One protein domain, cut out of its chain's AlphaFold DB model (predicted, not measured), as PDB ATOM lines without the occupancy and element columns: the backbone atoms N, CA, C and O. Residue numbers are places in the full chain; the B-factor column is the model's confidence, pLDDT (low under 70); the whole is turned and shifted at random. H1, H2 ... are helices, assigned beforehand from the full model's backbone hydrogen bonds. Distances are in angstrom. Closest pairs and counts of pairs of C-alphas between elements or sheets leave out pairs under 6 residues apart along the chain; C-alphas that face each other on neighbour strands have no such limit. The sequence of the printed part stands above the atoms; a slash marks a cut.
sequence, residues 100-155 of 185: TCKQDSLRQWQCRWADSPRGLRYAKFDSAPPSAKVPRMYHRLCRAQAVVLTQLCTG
ATOM      1  N   THR A 100     -20.760  55.278  19.388       91.56
ATOM      2  CA  THR A 100     -20.239  53.912  19.541       91.56
ATOM      3  C   THR A 100     -20.539  53.357  20.933       91.56
ATOM      4  O   THR A 100     -21.177  52.316  21.054       91.56
ATOM      5  N   CYS A 101     -20.197  54.087  22.000       94.88
ATOM      6  CA  CYS A 101     -20.458  53.645  23.372       94.88
ATOM      7  C   CYS A 101     -21.952  53.411  23.639       94.88
ATOM      8  O   CYS A 101     -22.327  52.471  24.343       94.88
ATOM      9  N   LYS A 102     -22.826  54.251  23.072       94.38
ATOM     10  CA  LYS A 102     -24.280  54.081  23.164       94.38
ATOM     11  C   LYS A 102     -24.745  52.823  22.430       94.38
ATOM     12  O   LYS A 102     -25.580  52.097  22.968       94.38
ATOM     13  N   GLN A 103     -24.223  52.560  21.231       93.00
ATOM     14  CA  GLN A 103     -24.530  51.346  20.471       93.00
ATOM     15  C   GLN A 103     -24.072  50.089  21.217       93.00
ATOM     16  O   GLN A 103     -24.858  49.152  21.363       93.00
ATOM     17  N   ASP A 104     -22.860  50.100  21.769       95.62
ATOM     18  CA  ASP A 104     -22.322  48.982  22.546       95.62
ATOM     19  C   ASP A 104     -23.138  48.734  23.815       95.62
ATOM     20  O   ASP A 104     -23.490  47.594  24.115       95.62
ATOM     21  N   SER A 105     -23.511  49.798  24.528       95.75
ATOM     22  CA  SER A 105     -24.362  49.699  25.721       95.75
ATOM     23  C   SER A 105     -25.732  49.115  25.386       95.75
ATOM     24  O   SER A 105     -26.231  48.253  26.109       95.75
ATOM     25  N   LEU A 106     -26.335  49.548  24.273       92.19
ATOM     26  CA  LEU A 106     -27.614  49.020  23.806       92.19
ATOM     27  C   LEU A 106     -27.502  47.539  23.435       92.19
ATOM     28  O   LEU A 106     -28.354  46.751  23.835       92.19
ATOM     29  N   ARG A 107     -26.441  47.144  22.725       93.06
ATOM     30  CA  ARG A 107     -26.184  45.742  22.374       93.06
ATOM     31  C   ARG A 107     -25.993  44.878  23.620       93.06
ATOM     32  O   ARG A 107     -26.608  43.824  23.731       93.06
ATOM     33  N   GLN A 108     -25.185  45.333  24.576       95.12
ATOM     34  CA  GLN A 108     -24.975  44.617  25.837       95.12
ATOM     35  C   GLN A 108     -26.277  44.469  26.622       95.12
ATOM     36  O   GLN A 108     -26.561  43.395  27.147       95.12
ATOM     37  N   TRP A 109     -27.087  45.527  26.683       92.56
ATOM     38  CA  TRP A 109     -28.412  45.461  27.285       92.56
ATOM     39  C   TRP A 109     -29.309  44.439  26.562       92.56
ATOM     40  O   TRP A 109     -29.981  43.662  27.237       92.56
ATOM     41  N   GLN A 110     -29.280  44.379  25.222       91.94
ATOM     42  CA  GLN A 110     -30.107  43.457  24.428       91.94
ATOM     43  C   GLN A 110     -29.750  42.004  24.742       91.94
ATOM     44  O   GLN A 110     -30.642  41.205  25.021       91.94
ATOM     45  N   CYS A 111     -28.453  41.682  24.767       92.31
ATOM     46  CA  CYS A 111     -27.967  40.354  25.139       92.31
ATOM     47  C   CYS A 111     -28.363  40.000  26.579       92.31
ATOM     48  O   CYS A 111     -28.992  38.974  26.810       92.31
ATOM     49  N   ARG A 112     -28.101  40.897  27.542       93.94
ATOM     50  CA  ARG A 112     -28.469  40.676  28.954       93.94
ATOM     51  C   ARG A 112     -29.965  40.451  29.142       93.94
ATOM     52  O   ARG A 112     -30.350  39.660  29.995       93.94
ATOM     53  N   TRP A 113     -30.808  41.165  28.396       92.12
ATOM     54  CA  TRP A 113     -32.248  40.945  28.439       92.12
ATOM     55  C   TRP A 113     -32.603  39.559  27.908       92.12
ATOM     56  O   TRP A 113     -33.288  38.820  28.616       92.12
ATOM     57  N   ALA A 114     -32.120  39.210  26.712       90.19
ATOM     58  CA  ALA A 114     -32.402  37.933  26.062       90.19
ATOM     59  C   ALA A 114     -31.997  36.730  26.932       90.19
ATOM     60  O   ALA A 114     -32.756  35.770  27.022       90.19
ATOM     61  N   ASP A 115     -30.872  36.834  27.643       92.44
ATOM     62  CA  ASP A 115     -30.360  35.775  28.523       92.44
ATOM     63  C   ASP A 115     -30.997  35.783  29.925       92.44
ATOM     64  O   ASP A 115     -30.808  34.862  30.722       92.44
ATOM     65  N   SER A 116     -31.749  36.830  30.279       92.56
ATOM     66  CA  SER A 116     -32.353  36.928  31.608       92.56
ATOM     67  C   SER A 116     -33.560  35.991  31.752       92.56
ATOM     68  O   SER A 116     -34.350  35.856  30.816       92.56
ATOM     69  N   PRO A 117     -33.834  35.443  32.956       90.12
ATOM     70  CA  PRO A 117     -35.039  34.640  33.193       90.12
ATOM     71  C   PRO A 117     -36.346  35.365  32.835       90.12
ATOM     72  O   PRO A 117     -37.332  34.738  32.451       90.12
ATOM     73  N   ARG A 118     -36.365  36.701  32.966       87.25
ATOM     74  CA  ARG A 118     -37.518  37.540  32.609       87.25
ATOM     75  C   ARG A 118     -37.653  37.689  31.099       87.25
ATOM     76  O   ARG A 118     -38.763  37.551  30.599       87.25
ATOM     77  N   GLY A 119     -36.552  37.933  30.393       88.38
ATOM     78  CA  GLY A 119     -36.545  38.031  28.937       88.38
ATOM     79  C   GLY A 119     -36.898  36.710  28.268       88.38
ATOM     80  O   GLY A 119     -37.768  36.710  27.408       88.38
ATOM     81  N   LEU A 120     -36.348  35.584  28.735       88.69
ATOM     82  CA  LEU A 120     -36.706  34.245  28.248       88.69
ATOM     83  C   LEU A 120     -38.202  33.943  28.412       88.69
ATOM     84  O   LEU A 120     -38.834  33.408  27.505       88.69
ATOM     85  N   ARG A 121     -38.790  34.317  29.557       86.12
ATOM     86  CA  ARG A 121     -40.233  34.166  29.789       86.12
ATOM     87  C   ARG A 121     -41.051  35.072  28.871       86.12
ATOM     88  O   ARG A 121     -42.027  34.624  28.284       86.12
ATOM     89  N   TYR A 122     -40.656  36.338  28.752       84.19
ATOM     90  CA  TYR A 122     -41.382  37.330  27.960       84.19
ATOM     91  C   TYR A 122     -41.267  37.078  26.447       84.19
ATOM     92  O   TYR A 122     -42.211  37.356  25.712       84.19
ATOM     93  N   ALA A 123     -40.166  36.467  25.993       86.94
ATOM     94  CA  ALA A 123     -39.912  36.119  24.595       86.94
ATOM     95  C   ALA A 123     -40.967  35.182  23.986       86.94
ATOM     96  O   ALA A 123     -41.095  35.128  22.765       86.94
ATOM     97  N   LYS A 124     -41.751  34.485  24.821       85.00
ATOM     98  CA  LYS A 124     -42.915  33.696  24.393       85.00
ATOM     99  C   LYS A 124     -44.035  34.555  23.794       85.00
ATOM    100  O   LYS A 124     -44.808  34.063  22.980       85.00
ATOM    101  N   PHE A 125     -44.113  35.826  24.186       84.00
ATOM    102  CA  PHE A 125     -45.101  36.797  23.702       84.00
ATOM    103  C   PHE A 125     -44.479  37.789  22.726       84.00
ATOM    104  O   PHE A 125     -45.052  38.071  21.676       84.00
ATOM    105  N   ASP A 126     -43.310  38.322  23.084       80.25
ATOM    106  CA  ASP A 126     -42.568  39.272  22.268       80.25
ATOM    107  C   ASP A 126     -41.067  39.113  22.529       80.25
ATOM    108  O   ASP A 126     -40.567  39.354  23.630       80.25
ATOM    109  N   SER A 127     -40.345  38.678  21.499       77.88
ATOM    110  CA  SER A 127     -38.890  38.533  21.535       77.88
ATOM    111  C   SER A 127     -38.169  39.879  21.474       77.88
ATOM    112  O   SER A 127     -36.969  39.942  21.756       77.88
ATOM    113  N   ALA A 128     -38.877  40.966  21.139       77.88
ATOM    114  CA  ALA A 128     -38.315  42.298  21.191       77.88
ATOM    115  C   ALA A 128     -38.108  42.715  22.653       77.88
ATOM    116  O   ALA A 128     -39.022  42.657  23.481       77.88
ATOM    117  N   PRO A 129     -36.903  43.174  22.997       75.62
ATOM    118  CA  PRO A 129     -36.621  43.563  24.357       75.62
ATOM    119  C   PRO A 129     -37.258  44.948  24.635       75.62
ATOM    120  O   PRO A 129     -37.464  45.729  23.696       75.62
ATOM    121  N   PRO A 130     -37.577  45.293  25.900       77.38
ATOM    122  CA  PRO A 130     -38.270  46.533  26.238       77.38
ATOM    123  C   PRO A 130     -37.574  47.760  25.653       77.38
ATOM    124  O   PRO A 130     -36.387  47.984  25.872       77.38
ATOM    125  N   SER A 131     -38.312  48.581  24.916       76.19
ATOM    126  CA  SER A 131     -37.753  49.766  24.272       76.19
ATOM    127  C   SER A 131     -38.642  50.981  24.502       76.19
ATOM    128  O   SER A 131     -39.800  50.854  24.890       76.19
ATOM    129  N   ALA A 132     -38.112  52.174  24.218       69.50
ATOM    130  CA  ALA A 132     -38.897  53.408  24.257       69.50
ATOM    131  C   ALA A 132     -40.057  53.414  23.241       69.50
ATOM    132  O   ALA A 132     -40.971  54.227  23.352       69.50
ATOM    133  N   LYS A 133     -40.028  52.528  22.238       71.75
ATOM    134  CA  LYS A 133     -41.120  52.373  21.281       71.75
ATOM    135  C   LYS A 133     -42.161  51.426  21.855       71.75
ATOM    136  O   LYS A 133     -41.815  50.339  22.314       71.75
ATOM    137  N   VAL A 134     -43.427  51.824  21.754       66.94
ATOM    138  CA  VAL A 134     -44.569  50.965  22.072       66.94
ATOM    139  C   VAL A 134     -44.486  49.714  21.188       66.94
ATOM    140  O   VAL A 134     -44.507  49.853  19.960       66.94
ATOM    141  N   PRO A 135     -44.360  48.506  21.768       69.69
ATOM    142  CA  PRO A 135     -44.319  47.288  20.972       69.69
ATOM    143  C   PRO A 135     -45.595  47.135  20.141       69.69
ATOM    144  O   PRO A 135     -46.673  47.561  20.565       69.69
ATOM    145  N   ARG A 136     -45.496  46.505  18.962       73.31
ATOM    146  CA  ARG A 136     -46.640  46.314  18.042       73.31
ATOM    147  C   ARG A 136     -47.849  45.689  18.739       73.31
ATOM    148  O   ARG A 136     -48.979  46.058  18.432       73.31
ATOM    149  N   MET A 137     -47.592  44.814  19.710       76.81
ATOM    150  CA  MET A 137     -48.592  44.154  20.548       76.81
ATOM    151  C   MET A 137     -49.553  45.134  21.245       76.81
ATOM    152  O   MET A 137     -50.721  44.819  21.447       76.81
ATOM    153  N   TYR A 138     -49.091  46.345  21.562       84.31
ATOM    154  CA  TYR A 138     -49.863  47.351  22.290       84.31
ATOM    155  C   TYR A 138     -50.465  48.436  21.385       84.31
ATOM    156  O   TYR A 138     -51.204  49.287  21.870       84.31
ATOM    157  N   HIS A 139     -50.184  48.431  20.074       83.56
ATOM    158  CA  HIS A 139     -50.500  49.556  19.183       83.56
ATOM    159  C   HIS A 139     -52.003  49.863  19.055       83.56
ATOM    160  O   HIS A 139     -52.378  50.999  18.784       83.56
ATOM    161  N   ARG A 140     -52.867  48.861  19.258       87.38
ATOM    162  CA  ARG A 140     -54.336  48.992  19.185       87.38
ATOM    163  C   ARG A 140     -55.027  48.908  20.546       87.38
ATOM    164  O   ARG A 140     -56.249  48.819  20.597       87.38
ATOM    165  N   LEU A 141     -54.259  48.889  21.632       90.50
ATOM    166  CA  LEU A 141     -54.797  48.724  22.974       90.50
ATOM    167  C   LEU A 141     -54.932  50.077  23.657       90.50
ATOM    168  O   LEU A 141     -54.033  50.917  23.601       90.50
ATOM    169  N   CYS A 142     -56.041  50.271  24.365       92.44
ATOM    170  CA  CYS A 142     -56.108  51.359  25.326       92.44
ATOM    171  C   CYS A 142     -55.173  51.060  26.510       92.44
ATOM    172  O   CYS A 142     -54.754  49.921  26.740       92.44
ATOM    173  N   ARG A 143     -54.874  52.083  27.316       90.44
ATOM    174  CA  ARG A 143     -53.992  51.937  28.483       90.44
ATOM    175  C   ARG A 143     -54.435  50.810  29.424       90.44
ATOM    176  O   ARG A 143     -53.588  50.058  29.890       90.44
ATOM    177  N   ALA A 144     -55.737  50.679  29.686       93.81
ATOM    178  CA  ALA A 144     -56.259  49.644  30.579       93.81
ATOM    179  C   ALA A 144     -55.987  48.230  30.038       93.81
ATOM    180  O   ALA A 144     -55.485  47.375  30.763       93.81
ATOM    181  N   GLN A 145     -56.228  48.009  28.744       93.81
ATOM    182  CA  GLN A 145     -55.944  46.736  28.078       93.81
ATOM    183  C   GLN A 145     -54.442  46.425  28.060       93.81
ATOM    184  O   GLN A 145     -54.047  45.297  28.338       93.81
ATOM    185  N   ALA A 146     -53.600  47.425  27.786       90.88
ATOM    186  CA  ALA A 146     -52.149  47.265  27.795       90.88
ATOM    187  C   ALA A 146     -51.613  46.870  29.182       90.88
ATOM    188  O   ALA A 146     -50.715  46.035  29.273       90.88
ATOM    189  N   VAL A 147     -52.179  47.428  30.260       91.56
ATOM    190  CA  VAL A 147     -51.824  47.061  31.641       91.56
ATOM    191  C   VAL A 147     -52.182  45.607  31.928       91.56
ATOM    192  O   VAL A 147     -51.313  44.862  32.376       91.56
ATOM    193  N   VAL A 148     -53.416  45.190  31.629       92.19
ATOM    194  CA  VAL A 148     -53.858  43.800  31.838       92.19
ATOM    195  C   VAL A 148     -52.980  42.836  31.043       92.19
ATOM    196  O   VAL A 148     -52.492  41.850  31.588       92.19
ATOM    197  N   LEU A 149     -52.702  43.153  29.778       90.19
ATOM    198  CA  LEU A 149     -51.838  42.332  28.938       90.19
ATOM    199  C   LEU A 149     -50.411  42.236  29.490       90.19
ATOM    200  O   LEU A 149     -49.856  41.145  29.572       90.19
ATOM    201  N   THR A 150     -49.838  43.354  29.937       88.31
ATOM    202  CA  THR A 150     -48.506  43.368  30.564       88.31
ATOM    203  C   THR A 150     -48.491  42.497  31.821       88.31
ATOM    204  O   THR A 150     -47.559  41.720  32.028       88.31
ATOM    205  N   GLN A 151     -49.520  42.596  32.667       91.00
ATOM    206  CA  GLN A 151     -49.654  41.780  33.876       91.00
ATOM    207  C   GLN A 151     -49.755  40.290  33.543       91.00
ATOM    208  O   GLN A 151     -49.076  39.491  34.186       91.00
ATOM    209  N   LEU A 152     -50.525  39.928  32.513       89.19
ATOM    210  CA  LEU A 152     -50.616  38.556  32.017       89.19
ATOM    211  C   LEU A 152     -49.252  38.063  31.521       89.19
ATOM    212  O   LEU A 152     -48.720  37.117  32.088       89.19
ATOM    213  N   CYS A 153     -48.624  38.753  30.563       85.31
ATOM    214  CA  CYS A 153     -47.342  38.346  29.969       85.31
ATOM    215  C   CYS A 153     -46.184  38.269  30.977       85.31
ATOM    216  O   CYS A 153     -45.221  37.530  30.782       85.31
ATOM    217  N   THR A 154     -46.244  39.051  32.056       84.44
ATOM    218  CA  THR A 154     -45.203  39.060  33.092       84.44
ATOM    219  C   THR A 154     -45.533  38.176  34.297       84.44
ATOM    220  O   THR A 154     -44.649  37.940  35.127       84.44
ATOM    221  N   GLY A 155     -46.766  37.668  34.395       87.31
ATOM    222  CA  GLY A 155     -47.254  36.887  35.532       87.31
ATOM    223  C   GLY A 155     -47.487  37.705  36.808       87.31
ATOM    224  O   GLY A 155     -47.363  37.150  37.898       87.31
TER     225      GLY A 155
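AT A GLANCE: This is residues 100 to 155 of the 185 residues of the protein "RNase H type-1 domain-containing protein" of Auricularia subglabra (strain TFB-10046 / SS5) (UniProt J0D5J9). The model is an open, flattish V of helices: the long H1 makes one arm, H3 the other, and the short H2 sits where the two arms come together. A long link, residues 123 to 142, runs from H2 through the space between the arms and on to the end of H3 that is away from H2, while residues 100 to 108 of H1 stick out free. The printed part has 56 residues with three named helices, in the order H1, H2, H3, and no named strand; the class is all helix, with 34 of the residues in helices. The whole is loose, with a radius of gyration of the C-alphas of 12.7 A, and it spans 37 by 22 by 12 A.

HOW THE PARTS SIT: Begin with the longest helix, H1, residues 100 to 115. Next along the chain look at H2, residues 117 to 122, which is close to H1 but not clearly touching it: the closest C-alphas of the two, those of Trp 113 and Gly 119, are 5.2 A apart. The lines of H1 and H2 are about perpendicular, at 87 degrees. Go on to H3, residues 143 to 154, which touches H2 with residues 153 to 154 alone; the closest C-alphas, those of Tyr 122 and Cys 153, are 6.4 A apart. H2 and H3 run opposite ways at a steep tilt of 48 degrees. H1 and H3 are apart. Look at the backbone O and N atoms in H1, H2 and H3: every O i to N i+4 pair inside these helices is within hydrogen-bond range.

IN THESE COORDINATES: Find C-alpha 100 at (-20.239, 53.912, 19.541); from there H1 runs 22.6 A to C-alpha 115 at (-30.360, 35.775, 28.523). H2 begins at Pro 117 and ends at Tyr 122, 8.7 A from first to last C-alpha. Find C-alpha 143 at (-53.992, 51.937, 28.483), where H3 begins; it runs 16.3 A to C-alpha 154 at (-45.203, 39.060, 33.092).

THE WHOLE: Look for the greatest distance between the C-alphas of Thr 100 and Ala 144, the two farthest apart, at 37.9 A. The outline is flat, but only just. Without residues 100 to 108, which stand free, the body has 47 residues and spans 30 by 22 by 13 A. The link from H1 to H2 is tight, with 1 residue, and the link from H2 to H3 is long, with 20 residues. The printed part has no cut. In the B-factor column the mean pLDDT of the printed part is 86.9, and you will find values under 70 at residue 132 and residues 134 to 135, in the long link.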